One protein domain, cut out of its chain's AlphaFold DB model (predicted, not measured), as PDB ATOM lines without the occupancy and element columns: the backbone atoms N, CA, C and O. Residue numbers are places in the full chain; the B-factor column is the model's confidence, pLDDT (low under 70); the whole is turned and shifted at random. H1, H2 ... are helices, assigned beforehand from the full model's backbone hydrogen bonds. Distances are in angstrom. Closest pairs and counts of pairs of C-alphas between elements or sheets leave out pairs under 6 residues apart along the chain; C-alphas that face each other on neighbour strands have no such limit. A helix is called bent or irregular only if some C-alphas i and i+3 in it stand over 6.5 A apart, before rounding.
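Overview. This is residues 19 to 73 of the 75 residues of an uncharacterized protein of Oscillospiraceae bacterium (UniProt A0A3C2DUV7). Two helices set apart sit along a flat, stretched chain: H1, the longer, makes one end, a drawn-out link of residues 35 to 43 leads to the shorter H2, and the stretch after H2 folds back beside it before a tail, residues 67 to 73, sticks out at the other end. The first part of H1, residues 19 to 24, also sticks out. The printed part has 55 residues, with two named helices in the order H1, H2 and no named strand; the class is all helix, though 27 of the 55 residues, just under half, are in named elements. The whole is only just extended, close to loose, with a radius of gyration of the C-alphas of 15.3 A and spans of 44 by 26 by 12 A.

Arrangement. H1, residues 19 to 34, and H2, residues 44 to 54, are apart: no C-alpha of the one is within 8 A of the other. The link between them, 9 residues, is short but not tight. In both H1 and H2, every O i to N i+4 pair is within hydrogen-bond range. Residues 19 to 24, which belong to H1, stand free, and so do residues 67 to 73.

Along the chain. H1 begins at C-alpha 19, at (182.488, 160.624, 182.669), and measures 22.7 A from first to last C-alpha, ending at C-alpha 34, at (198.755, 176.350, 181.074). H2 measures 15.2 A and ends at C-alpha 54, at (177.270, 183.723, 163.797). Neither helix is bent. Residues 55 to 73 hold no named element.

Size, cuts and confidence. The two C-alphas farthest apart, those of Glu 35 and Phe 73, are 46.5 A apart. The printed part has no cut. The mean pLDDT of the printed part is 84.1, and residues 58 to 63 are under 70.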
ATOM      1  N   LYS A  19     181.329 160.383 181.793       91.25
ATOM      2  CA  LYS A  19     182.488 160.624 182.669       91.25
ATOM      3  C   LYS A  19     183.768 160.972 181.891       91.25
ATOM      4  O   LYS A  19     184.489 161.889 182.269       91.25
ATOM      5  N   GLN A  20     184.021 160.282 180.778       91.69
ATOM      6  CA  GLN A  20     185.196 160.516 179.929       91.69
ATOM      7  C   GLN A  20     185.108 161.865 179.200       91.69
ATOM      8  O   GLN A  20     186.130 162.521 179.001       91.69
ATOM      9  N   VAL A  21     183.895 162.306 178.850       91.44
ATOM     10  CA  VAL A  21     183.648 163.628 178.254       91.44
ATOM     11  C   VAL A  21     184.020 164.744 179.232       91.44
ATOM     12  O   VAL A  21     184.708 165.695 178.848       91.44
ATOM     13  N   PHE A  22     183.623 164.615 180.501       90.38
ATOM     14  CA  PHE A  22     184.000 165.569 181.548       90.38
ATOM     15  C   PHE A  22     185.511 165.590 181.798       90.38
ATOM     16  O   PHE A  22     186.111 166.665 181.806       90.38
ATOM     17  N   GLU A  23     186.140 164.421 181.934       94.12
ATOM     18  CA  GLU A  23     187.592 164.307 182.130       94.12
ATOM     19  C   GLU A  23     188.376 164.916 180.957       94.12
ATOM     20  O   GLU A  23     189.314 165.691 181.161       94.12
ATOM     21  N   THR A  24     187.957 164.627 179.721       93.88
ATOM     22  CA  THR A  24     188.585 165.187 178.516       93.88
ATOM     23  C   THR A  24     188.415 166.705 178.453       93.88
ATOM     24  O   THR A  24     189.378 167.408 178.147       93.88
ATOM     25  N   SER A  25     187.231 167.227 178.789       91.69
ATOM     26  CA  SER A  25     186.981 168.676 178.813       91.69
ATOM     27  C   SER A  25     187.867 169.390 179.835       91.69
ATOM     28  O   SER A  25     188.474 170.406 179.506       91.69
ATOM     29  N   ASN A  26     188.016 168.825 181.039       93.81
ATOM     30  CA  ASN A  26     188.897 169.382 182.070       93.81
ATOM     31  C   ASN A  26     190.361 169.397 181.610       93.81
ATOM     32  O   ASN A  26     191.068 170.375 181.824       93.81
ATOM     33  N   ARG A  27     190.816 168.343 180.922       94.56
ATOM     34  CA  ARG A  27     192.178 168.286 180.376       94.56
ATOM     35  C   ARG A  27     192.424 169.348 179.302       94.56
ATOM     36  O   ARG A  27     193.513 169.916 179.256       94.56
ATOM     37  N   ILE A  28     191.443 169.592 178.430       93.69
ATOM     38  CA  ILE A  28     191.519 170.656 177.414       93.69
ATOM     39  C   ILE A  28     191.638 172.018 178.100       93.69
ATOM     40  O   ILE A  28     192.534 172.786 177.763       93.69
ATOM     41  N   GLU A  29     190.791 172.274 179.094       93.50
ATOM     42  CA  GLU A  29     190.802 173.503 179.888       93.50
ATOM     43  C   GLU A  29     192.160 173.725 180.562       93.50
ATOM     44  O   GLU A  29     192.797 174.745 180.317       93.50
ATOM     45  N   SER A  30     192.680 172.734 181.293       95.00
ATOM     46  CA  SER A  30     193.995 172.837 181.938       95.00
ATOM     47  C   SER A  30     195.131 173.100 180.949       95.00
ATOM     48  O   SER A  30     196.062 173.833 181.274       95.00
ATOM     49  N   LYS A  31     195.072 172.518 179.743       94.94
ATOM     50  CA  LYS A  31     196.100 172.737 178.719       94.94
ATOM     51  C   LYS A  31     196.088 174.177 178.209       94.94
ATOM     52  O   LYS A  31     197.151 174.759 178.061       94.94
ATOM     53  N   ILE A  32     194.909 174.743 177.952       92.31
ATOM     54  CA  ILE A  32     194.783 176.121 177.462       92.31
ATOM     55  C   ILE A  32     195.164 177.114 178.571       92.31
ATOM     56  O   ILE A  32     195.920 178.050 178.315       92.31
ATOM     57  N   SER A  33     194.736 176.860 179.812       92.69
ATOM     58  CA  SER A  33     195.136 177.672 180.967       92.69
ATOM     59  C   SER A  33     196.647 177.639 181.211       92.69
ATOM     60  O   SER A  33     197.231 178.651 181.588       92.69
ATOM     61  N   GLY A  34     197.300 176.498 180.960       93.81
ATOM     62  CA  GLY A  34     198.755 176.350 181.074       93.81
ATOM     63  C   GLY A  34     199.557 177.237 180.115       93.81
ATOM     64  O   GLY A  34     200.679 177.609 180.436       93.81
ATOM     65  N   GLU A  35     198.968 177.632 178.983       91.56
ATOM     66  CA  GLU A  35     199.572 178.555 178.009       91.56
ATOM     67  C   GLU A  35     199.313 180.040 178.355       91.56
ATOM     68  O   GLU A  35     199.659 180.931 177.582       91.56
ATOM     69  N   GLY A  36     198.697 180.330 179.510       90.44
ATOM     70  CA  GLY A  36     198.446 181.694 179.993       90.44
ATOM     71  C   GLY A  36     197.139 182.327 179.510       90.44
ATOM     72  O   GLY A  36     196.949 183.532 179.676       90.44
ATOM     73  N   PHE A  37     196.229 181.544 178.924       89.88
ATOM     74  CA  PHE A  37     194.896 182.017 178.547       89.88
ATOM     75  C   PHE A  37     193.901 181.860 179.700       89.88
ATOM     76  O   PHE A  37     193.903 180.858 180.411       89.88
ATOM     77  N   GLU A  38     192.988 182.818 179.838       90.25
ATOM     78  CA  GLU A  38     191.790 182.629 180.654       90.25
ATOM     79  C   GLU A  38     190.803 181.738 179.892       90.25
ATOM     80  O   GLU A  38     190.465 182.010 178.736       90.25
ATOM     81  N   VAL A  39     190.357 180.655 180.529       92.12
ATOM     82  CA  VAL A  39     189.446 179.686 179.914       92.12
ATOM     83  C   VAL A  39     188.084 179.771 180.571       92.12
ATOM     84  O   VAL A  39     187.959 179.671 181.787       92.12
ATOM     85  N   HIS A  40     187.054 179.885 179.739       91.12
ATOM     86  CA  HIS A  40     185.665 179.849 180.165       91.12
ATOM     87  C   HIS A  40     184.912 178.759 179.408       91.12
ATOM     88  O   HIS A  40     184.893 178.735 178.173       91.12
ATOM     89  N   ARG A  41     184.282 177.839 180.145       90.12
ATOM     90  CA  ARG A  41     183.446 176.792 179.553       90.12
ATOM     91  C   ARG A  41     182.048 177.339 179.303       90.12
ATOM     92  O   ARG A  41     181.284 177.564 180.239       90.12
ATOM     93  N   LEU A  42     181.703 177.464 178.027       89.94
ATOM     94  CA  LEU A  42     180.400 177.964 177.606       89.94
ATOM     95  C   LEU A  42     179.267 177.032 178.044       89.94
ATOM     96  O   LEU A  42     179.287 175.824 177.793       89.94
ATOM     97  N   LYS A  43     178.239 177.617 178.654       90.00
ATOM     98  CA  LYS A  43     176.960 176.962 178.931       90.00
ATOM     99  C   LYS A  43     176.049 177.036 177.707       90.00
ATOM    100  O   LYS A  43     176.243 177.842 176.800       90.00
ATOM    101  N   LYS A  44     174.986 176.227 177.712       87.69
ATOM    102  CA  LYS A  44     173.989 176.168 176.629       87.69
ATOM    103  C   LYS A  44     173.479 177.554 176.167       87.69
ATOM    104  O   LYS A  44     173.472 177.770 174.957       87.69
ATOM    105  N   PRO A  45     173.117 178.510 177.051       87.12
ATOM    106  CA  PRO A  45     172.666 179.840 176.617       87.12
ATOM    107  C   PRO A  45     173.751 180.641 175.887       87.12
ATOM    108  O   PRO A  45     173.465 181.357 174.933       87.12
ATOM    109  N   GLU A  46     175.008 180.493 176.302       88.06
ATOM    110  CA  GLU A  46     176.142 181.209 175.714       88.06
ATOM    111  C   GLU A  46     176.479 180.652 174.330       88.06
ATOM    112  O   GLU A  46     176.680 181.417 173.392       88.06
ATOM    113  N   ILE A  47     176.442 179.322 174.179       88.00
ATOM    114  CA  ILE A  47     176.586 178.652 172.880       88.00
ATOM    115  C   ILE A  47     175.501 179.136 171.914       88.00
ATOM    116  O   ILE A  47     175.805 179.511 170.784       88.00
ATOM    117  N   LYS A  48     174.241 179.186 172.364       86.56
ATOM    118  CA  LYS A  48     173.123 179.696 171.560       86.56
ATOM    119  C   LYS A  48     173.320 181.138 171.129       86.56
ATOM    120  O   LYS A  48     173.071 181.455 169.975       86.56
ATOM    121  N   ARG A  49     173.782 182.003 172.034       83.56
ATOM    122  CA  ARG A  49     174.063 183.405 171.719       83.56
ATOM    123  C   ARG A  49     175.160 183.536 170.662       83.56
ATOM    124  O   ARG A  49     175.025 184.337 169.748       83.56
ATOM    125  N   ILE A  50     176.216 182.729 170.754       83.75
ATOM    126  CA  ILE A  50     177.289 182.706 169.749       83.75
ATOM    127  C   ILE A  50     176.754 182.247 168.393       83.75
ATOM    128  O   ILE A  50     177.062 182.874 167.387       83.75
ATOM    129  N   LEU A  51     175.937 181.193 168.358       83.81
ATOM    130  CA  LEU A  51     175.313 180.728 167.118       83.81
ATOM    131  C   LEU A  51     174.363 181.782 166.534       83.81
ATOM    132  O   LEU A  51     174.401 182.017 165.332       83.81
ATOM    133  N   ALA A  52     173.582 182.466 167.374       83.81
ATOM    134  CA  ALA A  52     172.693 183.546 166.951       83.81
ATOM    135  C   ALA A  52     173.466 184.691 166.284       83.81
ATOM    136  O   ALA A  52     173.046 185.182 165.240       83.81
ATOM    137  N   LEU A  53     174.607 185.077 166.867       81.50
ATOM    138  CA  LEU A  53     175.507 186.078 166.295       81.50
ATOM    139  C   LEU A  53     176.179 185.574 165.011       81.50
ATOM    140  O   LEU A  53     176.300 186.325 164.057       81.50
ATOM    141  N   TYR A  54     176.608 184.308 164.968       82.75
ATOM    142  CA  TYR A  54     177.270 183.723 163.797       82.75
ATOM    143  C   TYR A  54     176.346 183.620 162.575       82.75
ATOM    144  O   TYR A  54     176.797 183.795 161.448       82.75
ATOM    145  N   PHE A  55     175.062 183.325 162.794       83.00
ATOM    146  CA  PHE A  55     174.050 183.241 161.738       83.00
ATOM    147  C   PHE A  55     173.326 184.569 161.468       83.00
ATOM    148  O   PHE A  55     172.365 184.569 160.702       83.00
ATOM    149  N   ASP A  56     173.733 185.672 162.109       78.50
ATOM    150  CA  ASP A  56     173.034 186.968 162.068       78.50
ATOM    151  C   ASP A  56     171.527 186.867 162.408       78.50
ATOM    152  O   ASP A  56     170.703 187.672 161.974       78.50
ATOM    153  N   ALA A  57     171.147 185.875 163.220       73.56
ATOM    154  CA  ALA A  57     169.758 185.585 163.578       73.56
ATOM    155  C   ALA A  57     169.213 186.508 164.685       73.56
ATOM    156  O   ALA A  57     168.001 186.630 164.847       73.56
ATOM    157  N   SER A  58     170.088 187.156 165.464       64.81
ATOM    158  CA  SER A  58     169.702 188.186 166.437       64.81
ATOM    159  C   SER A  58     170.822 189.208 166.617       64.81
ATOM    160  O   SER A  58     171.926 188.868 167.042       64.81
ATOM    161  N   MET A  59     170.517 190.482 166.353       59.97
ATOM    162  CA  MET A  59     171.444 191.597 166.589       59.97
ATOM    163  C   MET A  59     171.568 191.954 168.080       59.97
ATOM    164  O   MET A  59     172.582 192.515 168.493       59.97
ATOM    165  N   GLN A  60     170.550 191.641 168.896       62.28
ATOM    166  CA  GLN A  60     170.543 191.911 170.341       62.28
ATOM    167  C   GLN A  60     171.103 190.751 171.188       62.28
ATOM    168  O   GLN A  60     171.387 190.936 172.374       62.28
ATOM    169  N   GLY A  61     171.361 189.583 170.588       55.31
ATOM    170  CA  GLY A  61     171.894 188.419 171.297       55.31
ATOM    171  C   GLY A  61     170.828 187.618 172.042       55.31
ATOM    172  O   GLY A  61     171.152 186.964 173.037       55.31
ATOM    173  N   ASP A  62     169.587 187.666 171.558       66.00
ATOM    174  CA  ASP A  62     168.522 186.783 172.021       66.00
ATOM    175  C   ASP A  62     168.915 185.330 171.746       66.00
ATOM    176  O   ASP A  62     169.504 184.992 170.713       66.00
ATOM    177  N   THR A  63     168.642 184.451 172.706       66.25
ATOM    178  CA  THR A  63     169.000 183.044 172.563       66.25
ATOM    179  C   THR A  63     168.127 182.403 171.495       66.25
ATOM    180  O   THR A  63     166.906 182.397 171.635       66.25
ATOM    181  N   MET A  64     168.750 181.791 170.484       76.44
ATOM    182  CA  MET A  64     168.030 180.921 169.552       76.44
ATOM    183  C   MET A  64     167.223 179.854 170.323       76.44
ATOM    184  O   MET A  64     167.734 179.300 171.312       76.44
ATOM    185  N   PRO A  65     165.981 179.549 169.904       78.44
ATOM    186  CA  PRO A  65     165.192 178.476 170.506       78.44
ATOM    187  C   PRO A  65     165.902 177.122 170.354       78.44
ATOM    188  O   PRO A  65     166.835 176.985 169.562       78.44
ATOM    189  N   ASP A  66     165.540 176.133 171.178       81.38
ATOM    190  CA  ASP A  66     166.134 174.790 171.044       81.38
ATOM    191  C   ASP A  66     165.680 174.105 169.753       81.38
ATOM    192  O   ASP A  66     166.429 173.322 169.167       81.38
ATOM    193  N   ILE A  67     164.457 174.418 169.327       80.12
ATOM    194  CA  ILE A  67     163.807 173.868 168.146       80.12
ATOM    195  C   ILE A  67     163.310 175.035 167.291       80.12
ATOM    196  O   ILE A  67     162.762 176.014 167.802       80.12
ATOM    197  N   GLU A  68     163.496 174.941 165.976       74.75
ATOM    198  CA  GLU A  68     162.949 175.932 165.051       74.75
ATOM    199  C   GLU A  68     161.434 176.069 165.242       74.75
ATOM    200  O   GLU A  68     160.690 175.091 165.243       74.75
ATOM    201  N   GLY A  69     160.980 177.305 165.428       75.38
ATOM    202  CA  GLY A  69     159.565 177.619 165.589       75.38
ATOM    203  C   GLY A  69     158.948 177.275 166.948       75.38
ATOM    204  O   GLY A  69     157.756 177.511 167.111       75.38
ATOM    205  N   GLU A  70     159.725 176.813 167.936       80.88
ATOM    206  CA  GLU A  70     159.256 176.552 169.314       80.88
ATOM    207  C   GLU A  70     158.506 177.753 169.916       80.88
ATOM    208  O   GLU A  70     157.450 177.600 170.515       80.88
ATOM    209  N   GLN A  71     158.998 178.966 169.661       72.50
ATOM    210  CA  GLN A  71     158.383 180.227 170.092       72.50
ATOM    211  C   GLN A  71     156.976 180.492 169.520       72.50
ATOM    212  O   GLN A  71     156.259 181.343 170.041       72.50
ATOM    213  N   TYR A  72     156.591 179.806 168.440       78.81
ATOM    214  CA  TYR A  72     155.276 179.938 167.806       78.81
ATOM    215  C   TYR A  72     154.285 178.865 168.271       78.81
ATOM    216  O   TYR A  72     153.110 178.931 167.908       78.81
ATOM    217  N   PHE A  73     154.725 177.900 169.083       76.50
ATOM    218  CA  PHE A  73     153.831 176.959 169.743       76.50
ATOM    219  C   PHE A  73     153.376 177.544 171.084       76.50
ATOM    220  O   PHE A  73     154.170 177.741 172.000       76.50
TER     221      PHE A  73